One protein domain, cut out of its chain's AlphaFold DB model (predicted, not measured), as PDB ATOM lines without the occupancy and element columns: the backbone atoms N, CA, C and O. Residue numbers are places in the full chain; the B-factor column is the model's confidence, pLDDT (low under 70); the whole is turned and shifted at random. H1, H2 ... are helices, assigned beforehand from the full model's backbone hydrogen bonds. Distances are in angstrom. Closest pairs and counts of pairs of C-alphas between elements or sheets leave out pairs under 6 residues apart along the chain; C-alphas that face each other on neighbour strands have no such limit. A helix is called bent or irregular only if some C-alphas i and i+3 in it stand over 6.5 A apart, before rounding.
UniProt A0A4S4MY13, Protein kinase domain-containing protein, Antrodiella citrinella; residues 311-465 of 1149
ATOM      1  N   VAL A 311     -54.876 -15.943  34.626       63.28
ATOM      2  CA  VAL A 311     -54.146 -16.045  35.904       63.28
ATOM      3  C   VAL A 311     -55.074 -16.260  37.098       63.28
ATOM      4  O   VAL A 311     -54.802 -17.107  37.944       63.28
ATOM      5  N   GLU A 312     -56.181 -15.518  37.183       65.56
ATOM      6  CA  GLU A 312     -57.135 -15.690  38.281       65.56
ATOM      7  C   GLU A 312     -57.866 -17.025  38.195       65.56
ATOM      8  O   GLU A 312     -58.194 -17.606  39.226       65.56
ATOM      9  N   ARG A 313     -58.112 -17.518  36.980       66.62
ATOM     10  CA  ARG A 313     -58.702 -18.837  36.764       66.62
ATOM     11  C   ARG A 313     -57.733 -19.954  37.158       66.62
ATOM     12  O   ARG A 313     -58.119 -20.844  37.909       66.62
ATOM     13  N   LEU A 314     -56.471 -19.859  36.735       66.50
ATOM     14  CA  LEU A 314     -55.394 -20.782  37.109       66.50
ATOM     15  C   LEU A 314     -55.179 -20.832  38.632       66.50
ATOM     16  O   LEU A 314     -54.935 -21.901  39.178       66.50
ATOM     17  N   LEU A 315     -55.321 -19.693  39.317       62.28
ATOM     18  CA  LEU A 315     -55.241 -19.585  40.779       62.28
ATOM     19  C   LEU A 315     -56.501 -20.056  41.531       62.28
ATOM     20  O   LEU A 315     -56.438 -20.218  42.748       62.28
ATOM     21  N   LYS A 316     -57.640 -20.241  40.846       62.88
ATOM     22  CA  LYS A 316     -58.909 -20.725  41.431       62.88
ATOM     23  C   LYS A 316     -59.163 -22.213  41.142       62.88
ATOM     24  O   LYS A 316     -59.825 -22.875  41.937       62.88
ATOM     25  N   GLU A 317     -58.654 -22.754  40.033       62.25
ATOM     26  CA  GLU A 317     -58.845 -24.153  39.621       62.25
ATOM     27  C   GLU A 317     -57.614 -25.027  39.958       62.25
ATOM     28  O   GLU A 317     -56.712 -25.195  39.134       62.25
ATOM     29  N   GLU A 318     -57.599 -25.658  41.145       55.78
ATOM     30  CA  GLU A 318     -56.504 -26.554  41.589       55.78
ATOM     31  C   GLU A 318     -56.151 -27.660  40.576       55.78
ATOM     32  O   GLU A 318     -55.008 -28.113  40.502       55.78
ATOM     33  N   SER A 319     -57.132 -28.128  39.801       51.56
ATOM     34  CA  SER A 319     -56.915 -29.115  38.746       51.56
ATOM     35  C   SER A 319     -55.992 -28.567  37.657       51.56
ATOM     36  O   SER A 319     -55.012 -29.229  37.317       51.56
ATOM     37  N   VAL A 320     -56.258 -27.365  37.140       54.78
ATOM     38  CA  VAL A 320     -55.457 -26.745  36.073       54.78
ATOM     39  C   VAL A 320     -54.045 -26.454  36.575       54.78
ATOM     40  O   VAL A 320     -53.084 -26.779  35.877       54.78
ATOM     41  N   GLN A 321     -53.908 -25.963  37.812       60.12
ATOM     42  CA  GLN A 321     -52.606 -25.730  38.441       60.12
ATOM     43  C   GLN A 321     -51.746 -27.009  38.481       60.12
ATOM     44  O   GLN A 321     -50.646 -27.026  37.926       60.12
ATOM     45  N   ARG A 322     -52.261 -28.119  39.034       60.34
ATOM     46  CA  ARG A 322     -51.495 -29.379  39.150       60.34
ATOM     47  C   ARG A 322     -51.126 -30.001  37.795       60.34
ATOM     48  O   ARG A 322     -50.061 -30.608  37.674       60.34
ATOM     49  N   HIS A 323     -51.996 -29.886  36.786       58.44
ATOM     50  CA  HIS A 323     -51.708 -30.394  35.435       58.44
ATOM     51  C   HIS A 323     -50.644 -29.548  34.725       58.44
ATOM     52  O   HIS A 323     -49.793 -30.102  34.021       58.44
ATOM     53  N   PHE A 324     -50.655 -28.230  34.948       59.84
ATOM     54  CA  PHE A 324     -49.652 -27.318  34.416       59.84
ATOM     55  C   PHE A 324     -48.274 -27.580  35.045       59.84
ATOM     56  O   PHE A 324     -47.314 -27.895  34.339       59.84
ATOM     57  N   GLU A 325     -48.193 -27.547  36.377       57.75
ATOM     58  CA  GLU A 325     -46.945 -27.663  37.147       57.75
ATOM     59  C   GLU A 325     -46.188 -28.979  36.898       57.75
ATOM     60  O   GLU A 325     -44.959 -28.977  36.832       57.75
ATOM     61  N   LYS A 326     -46.896 -30.108  36.739       58.09
ATOM     62  CA  LYS A 326     -46.270 -31.443  36.695       58.09
ATOM     63  C   LYS A 326     -46.024 -31.998  35.284       58.09
ATOM     64  O   LYS A 326     -45.162 -32.864  35.127       58.09
ATOM     65  N   GLY A 327     -46.786 -31.553  34.279       63.66
ATOM     66  CA  GLY A 327     -46.835 -32.190  32.953       63.66
ATOM     67  C   GLY A 327     -46.426 -31.296  31.781       63.66
ATOM     68  O   GLY A 327     -45.536 -31.658  31.010       63.66
ATOM     69  N   SER A 328     -47.056 -30.128  31.617       67.81
ATOM     70  CA  SER A 328     -46.754 -29.258  30.468       67.81
ATOM     71  C   SER A 328     -45.384 -28.594  30.587       67.81
ATOM     72  O   SER A 328     -44.689 -28.465  29.586       67.81
ATOM     73  N   MET A 329     -44.951 -28.230  31.798       67.25
ATOM     74  CA  MET A 329     -43.673 -27.535  32.006       67.25
ATOM     75  C   MET A 329     -42.452 -28.396  31.687       67.25
ATOM     76  O   MET A 329     -41.552 -27.949  30.980       67.25
ATOM     77  N   THR A 330     -42.435 -29.647  32.148       72.88
ATOM     78  CA  THR A 330     -41.373 -30.615  31.833       72.88
ATOM     79  C   THR A 330     -41.344 -30.946  30.341       72.88
ATOM     80  O   THR A 330     -40.265 -31.025  29.757       72.88
ATOM     81  N   THR A 331     -42.518 -31.053  29.710       76.62
ATOM     82  CA  THR A 331     -42.657 -31.256  28.259       76.62
ATOM     83  C   THR A 331     -42.110 -30.069  27.463       76.62
ATOM     84  O   THR A 331     -41.317 -30.271  26.548       76.62
ATOM     85  N   ILE A 332     -42.472 -28.832  27.826       79.12
ATOM     86  CA  ILE A 332     -41.982 -27.623  27.149       79.12
ATOM     87  C   ILE A 332     -40.473 -27.460  27.361       79.12
ATOM     88  O   ILE A 332     -39.755 -27.270  26.387       79.12
ATOM     89  N   HIS A 333     -39.962 -27.616  28.585       77.75
ATOM     90  CA  HIS A 333     -38.522 -27.537  28.857       77.75
ATOM     91  C   HIS A 333     -37.718 -28.567  28.045       77.75
ATOM     92  O   HIS A 333     -36.723 -28.220  27.407       77.75
ATOM     93  N   ALA A 334     -38.164 -29.830  28.023       81.00
ATOM     94  CA  ALA A 334     -37.539 -30.868  27.208       81.00
ATOM     95  C   ALA A 334     -37.571 -30.503  25.716       81.00
ATOM     96  O   ALA A 334     -36.565 -30.660  25.027       81.00
ATOM     97  N   LEU A 335     -38.687 -29.951  25.233       81.88
ATOM     98  CA  LEU A 335     -38.848 -29.536  23.844       81.88
ATOM     99  C   LEU A 335     -37.911 -28.378  23.462       81.88
ATOM    100  O   LEU A 335     -37.215 -28.485  22.452       81.88
ATOM    101  N   VAL A 336     -37.802 -27.328  24.284       80.38
ATOM    102  CA  VAL A 336     -36.824 -26.232  24.105       80.38
ATOM    103  C   VAL A 336     -35.396 -26.795  24.091       80.38
ATOM    104  O   VAL A 336     -34.622 -26.487  23.183       80.38
ATOM    105  N   GLY A 337     -35.070 -27.706  25.015       81.06
ATOM    106  CA  GLY A 337     -33.779 -28.399  25.051       81.06
ATOM    107  C   GLY A 337     -33.477 -29.191  23.774       81.06
ATOM    108  O   GLY A 337     -32.397 -29.043  23.202       81.06
ATOM    109  N   THR A 338     -34.437 -29.975  23.269       82.31
ATOM    110  CA  THR A 338     -34.288 -30.691  21.987       82.31
ATOM    111  C   THR A 338     -34.198 -29.747  20.788       82.31
ATOM    112  O   THR A 338     -33.462 -30.040  19.850       82.31
ATOM    113  N   THR A 339     -34.871 -28.593  20.837       81.38
ATOM    114  CA  THR A 339     -34.826 -27.570  19.781       81.38
ATOM    115  C   THR A 339     -33.430 -26.955  19.693       81.38
ATOM    116  O   THR A 339     -32.842 -26.938  18.613       81.38
ATOM    117  N   ARG A 340     -32.840 -26.551  20.828       79.50
ATOM    118  CA  ARG A 340     -31.448 -26.071  20.887       79.50
ATOM    119  C   ARG A 340     -30.457 -27.151  20.456       79.50
ATOM    120  O   ARG A 340     -29.559 -26.870  19.672       79.50
ATOM    121  N   ALA A 341     -30.628 -28.389  20.923       79.62
ATOM    122  CA  ALA A 341     -29.750 -29.495  20.548       79.62
ATOM    123  C   ALA A 341     -29.800 -29.802  19.040       79.62
ATOM    124  O   ALA A 341     -28.756 -30.062  18.443       79.62
ATOM    125  N   ALA A 342     -30.976 -29.733  18.408       80.31
ATOM    126  CA  ALA A 342     -31.102 -29.841  16.956       80.31
ATOM    127  C   ALA A 342     -30.401 -28.666  16.253       80.31
ATOM    128  O   ALA A 342     -29.599 -28.882  15.348       80.31
ATOM    129  N   HIS A 343     -30.631 -27.433  16.711       75.19
ATOM    130  CA  HIS A 343     -30.069 -26.227  16.100       75.19
ATOM    131  C   HIS A 343     -28.534 -26.156  16.172       75.19
ATOM    132  O   HIS A 343     -27.894 -25.779  15.194       75.19
ATOM    133  N   VAL A 344     -27.933 -26.551  17.298       76.75
ATOM    134  CA  VAL A 344     -26.470 -26.566  17.477       76.75
ATOM    135  C   VAL A 344     -25.815 -27.679  16.651       76.75
ATOM    136  O   VAL A 344     -24.836 -27.439  15.951       76.75
ATOM    137  N   ASN A 345     -26.358 -28.901  16.682       78.81
ATOM    138  CA  ASN A 345     -25.716 -30.046  16.022       78.81
ATOM    139  C   ASN A 345     -25.969 -30.118  14.505       78.81
ATOM    140  O   ASN A 345     -25.170 -30.722  13.782       78.81
ATOM    141  N   LEU A 346     -27.085 -29.554  14.027       80.44
ATOM    142  CA  LEU A 346     -27.583 -29.716  12.654       80.44
ATOM    143  C   LEU A 346     -27.851 -28.377  11.937       80.44
ATOM    144  O   LEU A 346     -28.222 -28.405  10.767       80.44
ATOM    145  N   GLY A 347     -27.600 -27.219  12.565       72.69
ATOM    146  CA  GLY A 347     -27.849 -25.886  11.984       72.69
ATOM    147  C   GLY A 347     -27.221 -25.669  10.603       72.69
ATOM    148  O   GLY A 347     -27.922 -25.316   9.660       72.69
ATOM    149  N   SER A 348     -25.942 -26.021  10.433       75.19
ATOM    150  CA  SER A 348     -25.256 -25.971   9.123       75.19
ATOM    151  C   SER A 348     -25.888 -26.866   8.041       75.19
ATOM    152  O   SER A 348     -25.723 -26.613   6.849       75.19
ATOM    153  N   VAL A 349     -26.628 -27.909   8.433       78.50
ATOM    154  CA  VAL A 349     -27.394 -28.765   7.514       78.50
ATOM    155  C   VAL A 349     -28.776 -28.161   7.242       78.50
ATOM    156  O   VAL A 349     -29.260 -28.264   6.120       78.50
ATOM    157  N   PHE A 350     -29.397 -27.482   8.211       81.31
ATOM    158  CA  PHE A 350     -30.638 -26.728   7.986       81.31
ATOM    159  C   PHE A 350     -30.434 -25.585   6.983       81.31
ATOM    160  O   PHE A 350     -31.239 -25.447   6.064       81.31
ATOM    161  N   GLU A 351     -29.325 -24.847   7.086       76.75
ATOM    162  CA  GLU A 351     -28.928 -23.830   6.102       76.75
ATOM    163  C   GLU A 351     -28.707 -24.439   4.708       76.75
ATOM    164  O   GLU A 351     -29.260 -23.950   3.724       76.75
ATOM    165  N   TYR A 352     -27.966 -25.551   4.615       78.31
ATOM    166  CA  TYR A 352     -27.707 -26.244   3.344       78.31
ATOM    167  C   TYR A 352     -28.983 -26.774   2.661       78.31
ATOM    168  O   TYR A 352     -29.090 -26.739   1.436       78.31
ATOM    169  N   LEU A 353     -29.959 -27.247   3.445       79.69
ATOM    170  CA  LEU A 353     -31.239 -27.775   2.955       79.69
ATOM    171  C   LEU A 353     -32.323 -26.694   2.761       79.69
ATOM    172  O   LEU A 353     -33.427 -27.028   2.319       79.69
ATOM    173  N   ASN A 354     -32.025 -25.427   3.079       80.75
ATOM    174  CA  ASN A 354     -32.964 -24.298   3.062       80.75
ATOM    175  C   ASN A 354     -34.198 -24.516   3.970       80.75
ATOM    176  O   ASN A 354     -35.341 -24.235   3.600       80.75
ATOM    177  N   LEU A 355     -33.971 -25.063   5.170       79.94
ATOM    178  CA  LEU A 355     -35.002 -25.279   6.186       79.94
ATOM    179  C   LEU A 355     -35.122 -24.048   7.108       79.94
ATOM    180  O   LEU A 355     -34.111 -23.601   7.649       79.94
ATOM    181  N   PRO A 356     -36.335 -23.512   7.341       76.25
ATOM    182  CA  PRO A 356     -36.523 -22.371   8.234       76.25
ATOM    183  C   PRO A 356     -36.281 -22.740   9.707       76.25
ATOM    184  O   PRO A 356     -36.563 -23.862  10.143       76.25
ATOM    185  N   LEU A 357     -35.762 -21.770  10.465       74.50
ATOM    186  CA  LEU A 357     -35.403 -21.904  11.880       74.50
ATOM    187  C   LEU A 357     -36.637 -21.858  12.797       74.50
ATOM    188  O   LEU A 357     -37.687 -21.343  12.429       74.50
ATOM    189  N   PHE A 358     -36.493 -22.369  14.023       77.88
ATOM    190  CA  PHE A 358     -37.596 -22.524  14.988       77.88
ATOM    191  C   PHE A 358     -37.937 -21.249  15.790       77.88
ATOM    192  O   PHE A 358     -38.668 -21.326  16.778       77.88
ATOM    193  N   GLU A 359     -37.373 -20.090  15.439       70.31
ATOM    194  CA  GLU A 359     -37.480 -18.857  16.237       70.31
ATOM    195  C   GLU A 359     -38.927 -18.350  16.362       70.31
ATOM    196  O   GLU A 359     -39.336 -17.936  17.451       70.31
ATOM    197  N   GLU A 360     -39.715 -18.453  15.282       72.44
ATOM    198  CA  GLU A 360     -41.125 -18.032  15.233       72.44
ATOM    199  C   GLU A 360     -41.999 -18.792  16.246       72.44
ATOM    200  O   GLU A 360     -42.882 -18.206  16.876       72.44
ATOM    201  N   GLU A 361     -41.751 -20.091  16.442       78.19
ATOM    202  CA  GLU A 361     -42.453 -20.906  17.433       78.19
ATOM    203  C   GLU A 361     -41.837 -20.836  18.842       78.19
ATOM    204  O   GLU A 361     -42.556 -20.973  19.837       78.19
ATOM    205  N   LEU A 362     -40.524 -20.631  18.960       77.88
ATOM    206  CA  LEU A 362     -39.812 -20.739  20.236       77.88
ATOM    207  C   LEU A 362     -39.953 -19.491  21.120       77.88
ATOM    208  O   LEU A 362     -40.196 -19.616  22.324       77.88
ATOM    209  N   VAL A 363     -39.840 -18.288  20.545       78.62
ATOM    210  CA  VAL A 363     -39.894 -17.028  21.310       78.62
ATOM    211  C   VAL A 363     -41.247 -16.824  22.019       78.62
ATOM    212  O   VAL A 363     -41.236 -16.527  23.222       78.62
ATOM    213  N   PRO A 364     -42.420 -17.042  21.380       78.38
ATOM    214  CA  PRO A 364     -43.714 -16.931  22.060       78.38
ATOM    215  C   PRO A 364     -43.886 -17.952  23.191       78.38
ATOM    216  O   PRO A 364     -44.501 -17.644  24.210       78.38
ATOM    217  N   LEU A 365     -43.323 -19.156  23.035       79.88
ATOM    218  CA  LEU A 365     -43.427 -20.239  24.014       79.88
ATOM    219  C   LEU A 365     -42.669 -19.916  25.311       79.88
ATOM    220  O   LEU A 365     -43.206 -20.113  26.400       79.88
ATOM    221  N   ILE A 366     -41.453 -19.373  25.203       77.38
ATOM    222  CA  ILE A 366     -40.650 -18.953  26.364       77.38
ATOM    223  C   ILE A 366     -41.280 -17.720  27.031       77.38
ATOM    224  O   ILE A 366     -41.494 -17.716  28.245       77.38
ATOM    225  N   THR A 367     -41.655 -16.714  26.234       80.19
ATOM    226  CA  THR A 367     -42.258 -15.456  26.718       80.19
ATOM    227  C   THR A 367     -43.592 -15.689  27.440       80.19
ATOM    228  O   THR A 367     -43.891 -15.034  28.442       80.19
ATOM    229  N   PHE A 368     -44.397 -16.658  26.990       80.62
ATOM    230  CA  PHE A 368     -45.630 -17.059  27.674       80.62
ATOM    231  C   PHE A 368     -45.362 -17.583  29.094       80.62
ATOM    232  O   PHE A 368     -46.051 -17.210  30.042       80.62
ATOM    233  N   LEU A 369     -44.341 -18.425  29.269       78.12
ATOM    234  CA  LEU A 369     -44.043 -19.046  30.561       78.12
ATOM    235  C   LEU A 369     -43.451 -18.056  31.572       78.12
ATOM    236  O   LEU A 369     -43.814 -18.091  32.753       78.12
ATOM    237  N   THR A 370     -42.585 -17.151  31.117       78.62
ATOM    238  CA  THR A 370     -41.998 -16.102  31.964       78.62
ATOM    239  C   THR A 370     -43.059 -15.075  32.375       78.62
ATOM    240  O   THR A 370     -43.214 -14.797  33.567       78.62
ATOM    241  N   SER A 371     -43.878 -14.585  31.438       79.00
ATOM    242  CA  SER A 371     -44.983 -13.661  31.747       79.00
ATOM    243  C   SER A 371     -46.050 -14.279  32.663       79.00
ATOM    244  O   SER A 371     -46.529 -13.603  33.579       79.00
ATOM    245  N   LEU A 372     -46.366 -15.572  32.511       78.81
ATOM    246  CA  LEU A 372     -47.291 -16.279  33.402       78.81
ATOM    247  C   LEU A 372     -46.781 -16.342  34.846       78.81
ATOM    248  O   LEU A 372     -47.518 -15.983  35.766       78.81
ATOM    249  N   ALA A 373     -45.522 -16.737  35.055       79.56
ATOM    250  CA  ALA A 373     -44.920 -16.770  36.389       79.56
ATOM    251  C   ALA A 373     -44.912 -15.375  37.048       79.56
ATOM    252  O   ALA A 373     -45.271 -15.232  38.220       79.56
ATOM    253  N   GLN A 374     -44.586 -14.331  36.278       82.25
ATOM    254  CA  GLN A 374     -44.593 -12.943  36.743       82.25
ATOM    255  C   GLN A 374     -46.000 -12.477  37.153       82.25
ATOM    256  O   GLN A 374     -46.174 -11.856  38.205       82.25
ATOM    257  N   ALA A 375     -47.016 -12.780  36.342       79.56
ATOM    258  CA  ALA A 375     -48.393 -12.381  36.605       79.56
ATOM    259  C   ALA A 375     -48.985 -13.118  37.820       79.56
ATOM    260  O   ALA A 375     -49.631 -12.488  38.660       79.56
ATOM    261  N   VAL A 376     -48.696 -14.417  37.976       79.62
ATOM    262  CA  VAL A 376     -49.067 -15.211  39.161       79.62
ATOM    263  C   VAL A 376     -48.495 -14.596  40.445       79.62
ATOM    264  O   VAL A 376     -49.240 -14.397  41.410       79.62
ATOM    265  N   LEU A 377     -47.206 -14.233  40.458       82.06
ATOM    266  CA  LEU A 377     -46.572 -13.581  41.611       82.06
ATOM    267  C   LEU A 377     -47.161 -12.188  41.896       82.06
ATOM    268  O   LEU A 377     -47.425 -11.867  43.056       82.06
ATOM    269  N   ARG A 378     -47.435 -11.380  40.860       83.44
ATOM    270  CA  ARG A 378     -48.067 -10.050  40.994       83.44
ATOM    271  C   ARG A 378     -49.479 -10.127  41.591       83.44
ATOM    272  O   ARG A 378     -49.786  -9.361  42.504       83.44
ATOM    273  N   VAL A 379     -50.321 -11.061  41.138       80.75
ATOM    274  CA  VAL A 379     -51.677 -11.260  41.692       80.75
ATOM    275  C   VAL A 379     -51.613 -11.712  43.152       80.75
ATOM    276  O   VAL A 379     -52.335 -11.172  43.992       80.75
ATOM    277  N   GLN A 380     -50.702 -12.633  43.488       78.19
ATOM    278  CA  GLN A 380     -50.518 -13.071  44.875       78.19
ATOM    279  C   GLN A 380     -50.001 -11.950  45.782       78.19
ATOM    280  O   GLN A 380     -50.537 -11.771  46.873       78.19
ATOM    281  N   LEU A 381     -49.054 -11.124  45.324       81.88
ATOM    282  CA  LEU A 381     -48.620  -9.917  46.039       81.88
ATOM    283  C   LEU A 381     -49.781  -8.935  46.286       81.88
ATOM    284  O   LEU A 381     -49.916  -8.405  47.390       81.88
ATOM    285  N   ALA A 382     -50.649  -8.721  45.295       79.81
ATOM    286  CA  ALA A 382     -51.804  -7.831  45.417       79.81
ATOM    287  C   ALA A 382     -52.901  -8.365  46.363       79.81
ATOM    288  O   ALA A 382     -53.624  -7.574  46.974       79.81
ATOM    289  N   TYR A 383     -53.033  -9.688  46.506       78.06
ATOM    290  CA  TYR A 383     -53.881 -10.318  47.523       78.06
ATOM    291  C   TYR A 383     -53.244 -10.210  48.917       78.06
ATOM    292  O   TYR A 383     -53.852  -9.688  49.853       78.06
ATOM    293  N   ALA A 384     -51.977 -10.606  49.025       72.06
ATOM    294  CA  ALA A 384     -51.153 -10.560  50.225       72.06
ATOM    295  C   ALA A 384     -51.130  -9.189  50.921       72.06
ATOM    296  O   ALA A 384     -51.304  -9.107  52.138       72.06
ATOM    297  N   GLN A 385     -50.970  -8.103  50.161       77.69
ATOM    298  CA  GLN A 385     -50.939  -6.737  50.699       77.69
ATOM    299  C   GLN A 385     -52.275  -6.274  51.312       77.69
ATOM    300  O   GLN A 385     -52.288  -5.312  52.081       77.69
ATOM    301  N   LYS A 386     -53.399  -6.938  51.003       77.94
ATOM    302  CA  LYS A 386     -54.726  -6.601  51.552       77.94
ATOM    303  C   LYS A 386     -54.988  -7.246  52.918       77.94
ATOM    304  O   LYS A 386     -55.903  -6.813  53.620       77.94
ATOM    305  N   LEU A 387     -54.200  -8.246  53.316       74.56
ATOM    306  CA  LEU A 387     -54.376  -8.959  54.581       74.56
ATOM    307  C   LEU A 387     -53.905  -8.122  55.775       74.56
ATOM    308  O   LEU A 387     -52.816  -7.547  55.780       74.56
ATOM    309  N   ARG A 388     -54.720  -8.097  56.833       63.97
ATOM    310  CA  ARG A 388     -54.396  -7.476  58.122       63.97
ATOM    311  C   ARG A 388     -54.552  -8.528  59.216       63.97
ATOM    312  O   ARG A 388     -55.661  -8.990  59.439       63.97
ATOM    313  N   ASN A 389     -53.452  -8.869  59.891       63.09
ATOM    314  CA  ASN A 389     -53.389  -9.876  60.963       63.09
ATOM    315  C   ASN A 389     -54.001 -11.251  60.585       63.09
ATOM    316  O   ASN A 389     -54.969 -11.666  61.218       63.09
ATOM    317  N   PRO A 390     -53.468 -11.957  59.567       74.38
ATOM    318  CA  PRO A 390     -53.943 -13.295  59.196       74.38
ATOM    319  C   PRO A 390     -53.677 -14.351  60.286       74.38
ATOM    320  O   PRO A 390     -52.666 -14.292  60.993       74.38
ATOM    321  N   ASP A 391     -54.560 -15.350  60.369       73.88
ATOM    322  CA  ASP A 391     -54.409 -16.518  61.246       73.88
ATOM    323  C   ASP A 391     -53.232 -17.417  60.838       73.88
ATOM    324  O   ASP A 391     -52.826 -17.453  59.676       73.88
ATOM    325  N   ILE A 392     -52.719 -18.214  61.786       74.06
ATOM    326  CA  ILE A 392     -51.553 -19.098  61.582       74.06
ATOM    327  C   ILE A 392     -51.768 -20.079  60.418       74.06
ATOM    328  O   ILE A 392     -50.861 -20.273  59.620       74.06
ATOM    329  N   LEU A 393     -52.974 -20.637  60.266       74.81
ATOM    330  CA  LEU A 393     -53.287 -21.549  59.160       74.81
ATOM    331  C   LEU A 393     -53.236 -20.849  57.788       74.81
ATOM    332  O   LEU A 393     -52.774 -21.433  56.812       74.81
ATOM    333  N   ILE A 394     -53.674 -19.587  57.723       79.31
ATOM    334  CA  ILE A 394     -53.624 -18.771  56.502       79.31
ATOM    335  C   ILE A 394     -52.169 -18.390  56.199       79.31
ATOM    336  O   ILE A 394     -51.745 -18.479  55.051       79.31
ATOM    337  N   LEU A 395     -51.389 -18.029  57.224       80.00
ATOM    338  CA  LEU A 395     -49.948 -17.785  57.101       80.00
ATOM    339  C   LEU A 395     -49.210 -19.012  56.558       80.00
ATOM    340  O   LEU A 395     -48.432 -18.869  55.622       80.00
ATOM    341  N   ASP A 396     -49.468 -20.202  57.103       79.06
ATOM    342  CA  ASP A 396     -48.822 -21.447  56.674       79.06
ATOM    343  C   ASP A 396     -49.174 -21.800  55.223       79.06
ATOM    344  O   ASP A 396     -48.273 -22.064  54.425       79.06
ATOM    345  N   GLN A 397     -50.457 -21.719  54.856       82.06
ATOM    346  CA  GLN A 397     -50.907 -21.968  53.486       82.06
ATOM    347  C   GLN A 397     -50.291 -20.972  52.492       82.06
ATOM    348  O   GLN A 397     -49.831 -21.373  51.426       82.06
ATOM    349  N   MET A 398     -50.249 -19.682  52.837       80.88
ATOM    350  CA  MET A 398     -49.653 -18.651  51.982       80.88
ATOM    351  C   MET A 398     -48.130 -18.730  51.910       80.88
ATOM    352  O   MET A 398     -47.560 -18.362  50.887       80.88
ATOM    353  N   MET A 399     -47.461 -19.189  52.970       81.00
ATOM    354  CA  MET A 399     -46.020 -19.414  52.942       81.00
ATOM    355  C   MET A 399     -45.669 -20.540  51.974       81.00
ATOM    356  O   MET A 399     -44.850 -20.312  51.091       81.00
ATOM    357  N   GLU A 400     -46.291 -21.716  52.077       82.81
ATOM    358  CA  GLU A 400     -45.982 -22.814  51.147       82.81
ATOM    359  C   GLU A 400     -46.429 -22.491  49.706       82.81
ATOM    360  O   GLU A 400     -45.691 -22.777  48.765       82.81
ATOM    361  N   ASP A 401     -47.555 -21.793  49.510       80.94
ATOM    362  CA  ASP A 401     -47.988 -21.328  48.183       80.94
ATOM    363  C   ASP A 401     -46.990 -20.340  47.543       80.94
ATOM    364  O   ASP A 401     -46.563 -20.510  46.396       80.94
ATOM    365  N   LEU A 402     -46.558 -19.323  48.296       84.00
ATOM    366  CA  LEU A 402     -45.599 -18.328  47.819       84.00
ATOM    367  C   LEU A 402     -44.201 -18.936  47.619       84.00
ATOM    368  O   LEU A 402     -43.515 -18.570  46.669       84.00
ATOM    369  N   LYS A 403     -43.802 -19.897  48.457       84.12
ATOM    370  CA  LYS A 403     -42.560 -20.672  48.323       84.12
ATOM    371  C   LYS A 403     -42.519 -21.452  47.011       84.12
ATOM    372  O   LYS A 403     -41.552 -21.312  46.263       84.12
ATOM    373  N   VAL A 404     -43.568 -22.221  46.705       83.50
ATOM    374  CA  VAL A 404     -43.670 -22.983  45.446       83.50
ATOM    375  C   VAL A 404     -43.619 -22.036  44.246       83.50
ATOM    376  O   VAL A 404     -42.857 -22.275  43.310       83.50
ATOM    377  N   LYS A 405     -44.345 -20.912  44.293       81.62
ATOM    378  CA  LYS A 405     -44.382 -19.919  43.205       81.62
ATOM    379  C   LYS A 405     -43.054 -19.175  43.000       81.62
ATOM    380  O   LYS A 405     -42.665 -18.951  41.855       81.62
ATOM    381  N   ILE A 406     -42.336 -18.828  44.072       84.44
ATOM    382  CA  ILE A 406     -40.991 -18.229  43.989       84.44
ATOM    383  C   ILE A 406     -39.982 -19.246  43.440       84.44
ATOM    384  O   ILE A 406     -39.239 -18.920  42.514       84.44
ATOM    385  N   GLY A 407     -39.979 -20.480  43.958       83.06
ATOM    386  CA  GLY A 407     -39.096 -21.550  43.479       83.06
ATOM    387  C   GLY A 407     -39.321 -21.867  41.998       83.06
ATOM    388  O   GLY A 407     -38.362 -21.973  41.237       83.06
ATOM    389  N   PHE A 408     -40.584 -21.907  41.564       80.31
ATOM    390  CA  PHE A 408     -40.970 -22.062  40.160       80.31
ATOM    391  C   PHE A 408     -40.418 -20.939  39.268       80.31
ATOM    392  O   PHE A 408     -39.808 -21.223  38.237       80.31
ATOM    393  N   ALA A 409     -40.563 -19.675  39.677       83.00
ATOM    394  CA  ALA A 409     -40.027 -18.536  38.931       83.00
ATOM    395  C   ALA A 409     -38.485 -18.576  38.822       83.00
ATOM    396  O   ALA A 409     -37.928 -18.367  37.744       83.00
ATOM    397  N   CYS A 410     -37.790 -18.934  39.905       83.31
ATOM    398  CA  CYS A 410     -36.328 -19.070  39.917       83.31
ATOM    399  C   CYS A 410     -35.838 -20.250  39.059       83.31
ATOM    400  O   CYS A 410     -34.834 -20.141  38.354       83.31
ATOM    401  N   ALA A 411     -36.552 -21.381  39.081       80.69
ATOM    402  CA  ALA A 411     -36.255 -22.532  38.231       80.69
ATOM    403  C   ALA A 411     -36.417 -22.195  36.741       80.69
ATOM    404  O   ALA A 411     -35.525 -22.512  35.955       80.69
ATOM    405  N   LEU A 412     -37.498 -21.500  36.362       78.56
ATOM    406  CA  LEU A 412     -37.703 -21.058  34.981       78.56
ATOM    407  C   LEU A 412     -36.607 -20.109  34.514       78.56
ATOM    408  O   LEU A 412     -36.074 -20.298  33.422       78.56
ATOM    409  N   LYS A 413     -36.251 -19.119  35.339       83.00
ATOM    410  CA  LYS A 413     -35.199 -18.164  35.000       83.00
ATOM    411  C   LYS A 413     -33.873 -18.872  34.710       83.00
ATOM    412  O   LYS A 413     -33.372 -18.747  33.598       83.00
ATOM    413  N   ARG A 414     -33.375 -19.704  35.638       79.75
ATOM    414  CA  ARG A 414     -32.124 -20.468  35.449       79.75
ATOM    415  C   ARG A 414     -32.146 -21.341  34.194       79.75
ATOM    416  O   ARG A 414     -31.160 -21.387  33.463       79.75
ATOM    417  N   GLN A 415     -33.263 -22.025  33.933       77.44
ATOM    418  CA  GLN A 415     -33.413 -22.874  32.749       77.44
ATOM    419  C   GLN A 415     -33.321 -22.058  31.453       77.44
ATOM    420  O   GLN A 415     -32.575 -22.434  30.552       77.44
ATOM    421  N   TYR A 416     -34.023 -20.924  31.359       75.75
ATOM    422  CA  TYR A 416     -34.018 -20.104  30.145       75.75
ATOM    423  C   TYR A 416     -32.755 -19.255  29.973       75.75
ATOM    424  O   TYR A 416     -32.283 -19.129  28.846       75.75
ATOM    425  N   GLU A 417     -32.128 -18.774  31.046       76.81
ATOM    426  CA  GLU A 417     -30.801 -18.146  30.974       76.81
ATOM    427  C   GLU A 417     -29.735 -19.130  30.477       76.81
ATOM    428  O   GLU A 417     -28.953 -18.789  29.592       76.81
ATOM    429  N   ALA A 418     -29.763 -20.388  30.933       76.12
ATOM    430  CA  ALA A 418     -28.881 -21.429  30.405       76.12
ATOM    431  C   ALA A 418     -29.106 -21.710  28.904       76.12
ATOM    432  O   ALA A 418     -28.168 -22.124  28.214       76.12
ATOM    433  N   PHE A 419     -30.319 -21.474  28.381       72.12
ATOM    434  CA  PHE A 419     -30.638 -21.551  26.948       72.12
ATOM    435  C   PHE A 419     -30.265 -20.286  26.152       72.12
ATOM    436  O   PHE A 419     -30.077 -20.400  24.942       72.12
ATOM    437  N   LEU A 420     -30.112 -19.124  26.797       72.00
ATOM    438  CA  LEU A 420     -29.696 -17.862  26.162       72.00
ATOM    439  C   LEU A 420     -28.176 -17.760  25.929       72.00
ATOM    440  O   LEU A 420     -27.740 -16.917  25.152       72.00
ATOM    441  N   ILE A 421     -27.366 -18.618  26.561       68.75
ATOM    442  CA  ILE A 421     -25.913 -18.661  26.329       68.75
ATOM    443  C   ILE A 421     -25.642 -19.014  24.847       68.75
ATOM    444  O   ILE A 421     -26.078 -20.087  24.404       68.75
ATOM    445  N   PRO A 422     -24.927 -18.163  24.083       66.62
ATOM    446  CA  PRO A 422     -24.647 -18.417  22.674       66.62
ATOM    447  C   PRO A 422     -23.735 -19.635  22.503       66.62
ATOM    448  O   PRO A 422     -22.857 -19.908  23.322       66.62
ATOM    449  N   ASP A 423     -23.956 -20.375  21.420       69.19
ATOM    450  CA  ASP A 423     -23.114 -21.511  21.045       69.19
ATOM    451  C   ASP A 423     -21.753 -21.027  20.498       69.19
ATOM    452  O   ASP A 423     -21.733 -20.035  19.764       69.19
ATOM    453  N   PRO A 424     -20.616 -21.703  20.776       61.41
ATOM    454  CA  PRO A 424     -19.313 -21.366  20.191       61.41
ATOM    455  C   PRO A 424     -19.269 -21.303  18.652       61.41
ATOM    456  O   PRO A 424     -18.346 -20.695  18.113       61.41
ATOM    457  N   GLY A 425     -20.230 -21.896  17.933       59.44
ATOM    458  CA  GLY A 425     -20.376 -21.742  16.484       59.44
ATOM    459  C   GLY A 425     -21.138 -20.489  16.028       59.44
ATOM    460  O   GLY A 425     -21.174 -20.226  14.832       59.44
ATOM    461  N   GLY A 426     -21.772 -19.728  16.927       61.25
ATOM    462  CA  GLY A 426     -22.506 -18.491  16.609       61.25
ATOM    463  C   GLY A 426     -23.911 -18.667  16.010       61.25
ATOM    464  O   GLY A 426     -24.649 -17.693  15.913       61.25
ATOM    465  N   HIS A 427     -24.324 -19.891  15.665       60.62
ATOM    466  CA  HIS A 427     -25.611 -20.172  15.003       60.62
ATOM    467  C   HIS A 427     -26.850 -20.081  15.921       60.62
ATOM    468  O   HIS A 427     -27.959 -20.295  15.449       60.62
ATOM    469  N   TRP A 428     -26.699 -19.825  17.227       69.19
ATOM    470  CA  TRP A 428     -27.814 -19.747  18.186       69.19
ATOM    471  C   TRP A 428     -27.827 -18.384  18.885       69.19
ATOM    472  O   TRP A 428     -26.997 -18.125  19.757       69.19
ATOM    473  N   MET A 429     -28.769 -17.524  18.486       61.16
ATOM    474  CA  MET A 429     -28.850 -16.107  18.867       61.16
ATOM    475  C   MET A 429     -30.299 -15.718  19.211       61.16
ATOM    476  O   MET A 429     -30.945 -14.967  18.486       61.16
ATOM    477  N   LEU A 430     -30.836 -16.238  20.321       66.25
ATOM    478  CA  LEU A 430     -32.203 -15.903  20.734       66.25
ATOM    479  C   LEU A 430     -32.284 -14.475  21.324       66.25
ATOM    480  O   LEU A 430     -31.450 -14.127  22.164       66.25
ATOM    481  N   PRO A 431     -33.300 -13.660  20.973       66.25
ATOM    482  CA  PRO A 431     -33.576 -12.403  21.670       66.25
ATOM    483  C   PRO A 431     -33.876 -12.618  23.167       66.25
ATOM    484  O   PRO A 431     -34.352 -13.691  23.547       66.25
ATOM    485  N   PRO A 432     -33.673 -11.610  24.039       66.50
ATOM    486  CA  PRO A 432     -34.027 -11.719  25.453       66.50
ATOM    487  C   PRO A 432     -35.547 -11.899  25.636       66.50
ATOM    488  O   PRO A 432     -36.328 -10.970  25.452       66.50
ATOM    489  N   CYS A 433     -35.976 -13.110  26.016       68.00
ATOM    490  CA  CYS A 433     -37.389 -13.474  26.240       68.00
ATOM    491  C   CYS A 433     -37.874 -13.281  27.696       68.00
ATOM    492  O   CYS A 433     -38.950 -13.759  28.074       68.00
ATOM    493  N   ILE A 434     -37.069 -12.634  28.542       77.81
ATOM    494  CA  ILE A 434     -37.387 -12.331  29.943       77.81
ATOM    495  C   ILE A 434     -37.597 -10.817  30.052       77.81
ATOM    496  O   ILE A 434     -36.812 -10.044  29.519       77.81
ATOM    497  N   SER A 435     -38.670 -10.395  30.723       76.56
ATOM    498  CA  SER A 435     -38.951  -8.977  30.980       76.56
ATOM    499  C   SER A 435     -38.007  -8.417  32.049       76.56
ATOM    500  O   SER A 435     -37.837  -9.053  33.086       76.56
ATOM    501  N   ASP A 436     -37.490  -7.201  31.858       72.62
ATOM    502  CA  ASP A 436     -36.621  -6.506  32.830       72.62
ATOM    503  C   ASP A 436     -37.253  -6.397  34.236       72.62
ATOM    504  O   ASP A 436     -36.577  -6.474  35.262       72.62
ATOM    505  N   ASP A 437     -38.585  -6.298  34.303       80.19
ATOM    506  CA  ASP A 437     -39.351  -6.259  35.552       80.19
ATOM    507  C   ASP A 437     -39.330  -7.587  36.338       80.19
ATOM    508  O   ASP A 437     -39.739  -7.610  37.504       80.19
ATOM    509  N   TYR A 438     -38.961  -8.714  35.717       84.19
ATOM    510  CA  TYR A 438     -39.140 -10.065  36.266       84.19
ATOM    511  C   TYR A 438     -38.412 -10.253  37.602       84.19
ATOM    512  O   TYR A 438     -39.016 -10.675  38.593       84.19
ATOM    513  N   ASP A 439     -37.152  -9.829  37.656       85.19
ATOM    514  CA  ASP A 439     -36.309  -9.904  38.850       85.19
ATOM    515  C   ASP A 439     -36.853  -9.037  39.990       85.19
ATOM    516  O   ASP A 439     -36.903  -9.467  41.145       85.19
ATOM    517  N   SER A 440     -37.363  -7.844  39.662       86.00
ATOM    518  CA  SER A 440     -37.973  -6.946  40.650       86.00
ATOM    519  C   SER A 440     -39.202  -7.571  41.324       86.00
ATOM    520  O   SER A 440     -39.416  -7.377  42.523       86.00
ATOM    521  N   VAL A 441     -39.988  -8.364  40.583       85.88
ATOM    522  CA  VAL A 441     -41.169  -9.064  41.106       85.88
ATOM    523  C   VAL A 441     -40.749 -10.192  42.048       85.88
ATOM    524  O   VAL A 441     -41.316 -10.294  43.135       85.88
ATOM    525  N   ILE A 442     -39.726 -10.984  41.704       86.88
ATOM    526  CA  ILE A 442     -39.219 -12.047  42.590       86.88
ATOM    527  C   ILE A 442     -38.675 -11.454  43.898       86.88
ATOM    528  O   ILE A 442     -39.020 -11.943  44.977       86.88
ATOM    529  N   LEU A 443     -37.896 -10.367  43.839       87.06
ATOM    530  CA  LEU A 443     -37.371  -9.697  45.038       87.06
ATOM    531  C   LEU A 443     -38.492  -9.120  45.920       87.06
ATOM    532  O   LEU A 443     -38.441  -9.246  47.147       87.06
ATOM    533  N   GLN A 444     -39.545  -8.547  45.327       87.19
ATOM    534  CA  GLN A 444     -40.729  -8.094  46.072       87.19
ATOM    535  C   GLN A 444     -41.491  -9.261  46.721       87.19
ATOM    536  O   GLN A 444     -41.882  -9.161  47.890       87.19
ATOM    537  N   SER A 445     -41.662 -10.380  46.010       87.25
ATOM    538  CA  SER A 445     -42.257 -11.612  46.539       87.25
ATOM    539  C   SER A 445     -41.447 -12.186  47.702       87.25
ATOM    540  O   SER A 445     -42.028 -12.484  48.745       87.25
ATOM    541  N   LEU A 446     -40.118 -12.254  47.589       88.88
ATOM    542  CA  LEU A 446     -39.236 -12.699  48.670       88.88
ATOM    543  C   LEU A 446     -39.281 -11.749  49.883       88.88
ATOM    544  O   LEU A 446     -39.390 -12.200  51.023       88.88
ATOM    545  N   THR A 447     -39.293 -10.433  49.653       87.56
ATOM    546  CA  THR A 447     -39.448  -9.430  50.725       87.56
ATOM    547  C   THR A 447     -40.774  -9.608  51.474       87.56
ATOM    548  O   THR A 447     -40.841  -9.449  52.695       87.56
ATOM    549  N   PHE A 448     -41.859  -9.951  50.771       85.81
ATOM    550  CA  PHE A 448     -43.132 -10.269  51.419       85.81
ATOM    551  C   PHE A 448     -43.104 -11.629  52.136       85.81
ATOM    552  O   PHE A 448     -43.639 -11.743  53.239       85.81
ATOM    553  N   PHE A 449     -42.427 -12.634  51.583       88.81
ATOM    554  CA  PHE A 449     -42.230 -13.928  52.239       88.81
ATOM    555  C   PHE A 449     -41.506 -13.784  53.591       88.81
ATOM    556  O   PHE A 449     -41.981 -14.321  54.592       88.81
ATOM    557  N   PHE A 450     -40.455 -12.960  53.687       86.50
ATOM    558  CA  PHE A 450     -39.820 -12.639  54.977       86.50
ATOM    559  C   PHE A 450     -40.781 -11.960  55.975       86.50
ATOM    560  O   PHE A 450     -40.707 -12.224  57.178       86.50
ATOM    561  N   LYS A 451     -41.742 -11.149  55.505       85.69
ATOM    562  CA  LYS A 451     -42.803 -10.582  56.363       85.69
ATOM    563  C   LYS A 451     -43.779 -11.652  56.863       85.69
ATOM    564  O   LYS A 451     -44.137 -11.602  58.039       85.69
ATOM    565  N   LEU A 452     -44.157 -12.630  56.033       83.31
ATOM    566  CA  LEU A 452     -44.965 -13.785  56.461       83.31
ATOM    567  C   LEU A 452     -44.231 -14.624  57.515       83.31
ATOM    568  O   LEU A 452     -44.803 -14.909  58.567       83.31
ATOM    569  N   VAL A 453     -42.953 -14.942  57.278       83.19
ATOM    570  CA  VAL A 453     -42.082 -15.643  58.238       83.19
ATOM    571  C   VAL A 453     -42.042 -14.879  59.567       83.19
ATOM    572  O   VAL A 453     -42.290 -15.459  60.623       83.19
ATOM    573  N   TYR A 454     -41.830 -13.559  59.539       82.00
ATOM    574  CA  TYR A 454     -41.860 -12.728  60.745       82.00
ATOM    575  C   TYR A 454     -43.232 -12.717  61.444       82.00
ATOM    576  O   TYR A 454     -43.289 -12.761  62.674       82.00
ATOM    577  N   TRP A 455     -44.346 -12.691  60.707       79.81
ATOM    578  CA  TRP A 455     -45.691 -12.769  61.289       79.81
ATOM    579  C   TRP A 455     -45.969 -14.127  61.942       79.81
ATOM    580  O   TRP A 455     -46.503 -14.146  63.052       79.81
ATOM    581  N   LYS A 456     -45.546 -15.234  61.322       76.56
ATOM    582  CA  LYS A 456     -45.618 -16.594  61.883       76.56
ATOM    583  C   LYS A 456     -44.785 -16.728  63.160       76.56
ATOM    584  O   LYS A 456     -45.254 -17.261  64.161       76.56
ATOM    585  N   LEU A 457     -43.576 -16.173  63.162       74.31
ATOM    586  CA  LEU A 457     -42.708 -16.143  64.341       74.31
ATOM    587  C   LEU A 457     -43.286 -15.265  65.462       74.31
ATOM    588  O   LEU A 457     -43.208 -15.624  66.635       74.31
ATOM    589  N   LYS A 458     -43.935 -14.146  65.118       70.88
ATOM    590  CA  LYS A 458     -44.598 -13.260  66.085       70.88
ATOM    591  C   LYS A 458     -45.882 -13.865  66.670       70.88
ATOM    592  O   LYS A 458     -46.175 -13.620  67.839       70.88
ATOM    593  N   SER A 459     -46.659 -14.628  65.901       63.66
ATOM    594  CA  SER A 459     -47.866 -15.309  66.398       63.66
ATOM    595  C   SER A 459     -47.530 -16.569  67.206       63.66
ATOM    596  O   SER A 459     -48.183 -16.834  68.219       63.66
ATOM    597  N   GLY A 460     -46.449 -17.269  66.839       54.16
ATOM    598  CA  GLY A 460     -45.890 -18.407  67.573       54.16
ATOM    599  C   GLY A 460     -45.521 -18.106  69.030       54.16
ATOM    600  O   GLY A 460     -45.644 -18.995  69.865       54.16
ATOM    601  N   LEU A 461     -45.202 -16.848  69.374       50.28
ATOM    602  CA  LEU A 461     -44.879 -16.390  70.740       50.28
ATOM    603  C   LEU A 461     -45.955 -16.690  71.805       50.28
ATOM    604  O   LEU A 461     -45.660 -16.637  72.997       50.28
ATOM    605  N   ARG A 462     -47.197 -16.998  71.406       47.66
ATOM    606  CA  ARG A 462     -48.267 -17.451  72.320       47.66
ATOM    607  C   ARG A 462     -48.116 -18.912  72.765       47.66
ATOM    608  O   ARG A 462     -48.850 -19.359  73.640       47.66
ATOM    609  N   SER A 463     -47.196 -19.657  72.158       43.91
ATOM    610  CA  SER A 463     -46.978 -21.081  72.376       43.91
ATOM    611  C   SER A 463     -45.510 -21.344  72.707       43.91
ATOM    612  O   SER A 463     -44.606 -20.720  72.165       43.91
ATOM    613  N   ILE A 464     -45.240 -22.269  73.627       45.56
ATOM    614  CA  ILE A 464     -43.900 -22.438  74.223       45.56
ATOM    615  C   ILE A 464     -42.918 -23.172  73.266       45.56
ATOM    616  O   ILE A 464     -41.721 -23.274  73.548       45.56
ATOM    617  N   TYR A 465     -43.391 -23.641  72.105       49.94
ATOM    618  CA  TYR A 465     -42.699 -24.617  71.257       49.94
ATOM    619  C   TYR A 465     -41.664 -24.050  70.268       49.94
ATOM    620  O   TYR A 465     -42.015 -23.495  69.234       49.94
TER     621      TYR A 465
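This is residues 311 to 465 of the 1149 residues of the protein "Protein kinase domain-containing protein" of Antrodiella citrinella (UniProt A0A4S4MY13). Four long helices, H2 to H5, run up and down as a loose bundle drawn out into a long rod, each shifted along the others. H3, H4 and H5 pack together side by side, while H2 runs beside them with few contacts; the short H1 before it reaches back to H3. The printed part has 155 residues with five named helices, in the order H1 to H5, and no named strand; the class is all helix. The whole is loose, with a radius of gyration of the C-alphas of 20.0 A, and spans 72 by 31 by 27 A.

H1 is residues 311 to 314, 5.0 A long, from C-alpha 311 at (-54.146, -16.045, 35.904). H2, residues 318 to 352, is 47.9 A long and has a kink of 68 degrees near residue 346. It is irregular: C-alphas 345 and 348 are 8.0 A apart. H3, residues 359 to 384, is 37.6 A long; it is neither bent nor irregular, but only just, with C-alphas 360 and 363 6.3 A apart. H4, residues 392 to 420, is 41.6 A long and starts at C-alpha 392 at (-51.553, -19.098, 61.582). H5, residues 437 to 460, is 34.9 A long and ends at C-alpha 460 at (-45.890, -18.407, 67.573).

H2, H3, H4 and H5 form an up and down bundle, each running against the one before it in the chain. H3 and H4, a helical hairpin, touch at a shallow tilt of 22 degrees; their closest C-alphas, of Ala 373 and Ala 409, are 5.8 A apart. H4 and H5, also a helical hairpin, touch at a shallow tilt of 26 degrees, closest at the C-alphas of Leu 395 and Leu 452, 6.4 A. H5 touches H3 with residues 438 to 448 alone, closest at the C-alphas of Tyr 438 and Gln 374, 6.2 A. H2 and H4 only just touch, with 3 pairs of C-alphas within 8 A, the closest those of Arg 340 and Phe 419, 7.6 A. H2 is close to H3 but not clearly touching, and apart from H5. H1 touches H3, closest at the C-alphas of Val 311 and Val 376, 6.1 A. In H4 and H5 every O i to N i+4 pair is within hydrogen-bond range, in H2 26 of 31 and in H3 19 of 22; H1 is too short for such a pair.

The C-alphas farthest apart, of Tyr 352 and Ile 464, are 72.8 A apart. The printed part has no cut. The link from H4 to H5, residues 421 to 436, is long. Mean pLDDT of the printed part is 74.7, and residues 311 to 329, 388 to 389, 421 to 433 and 459 to 465 are under 70.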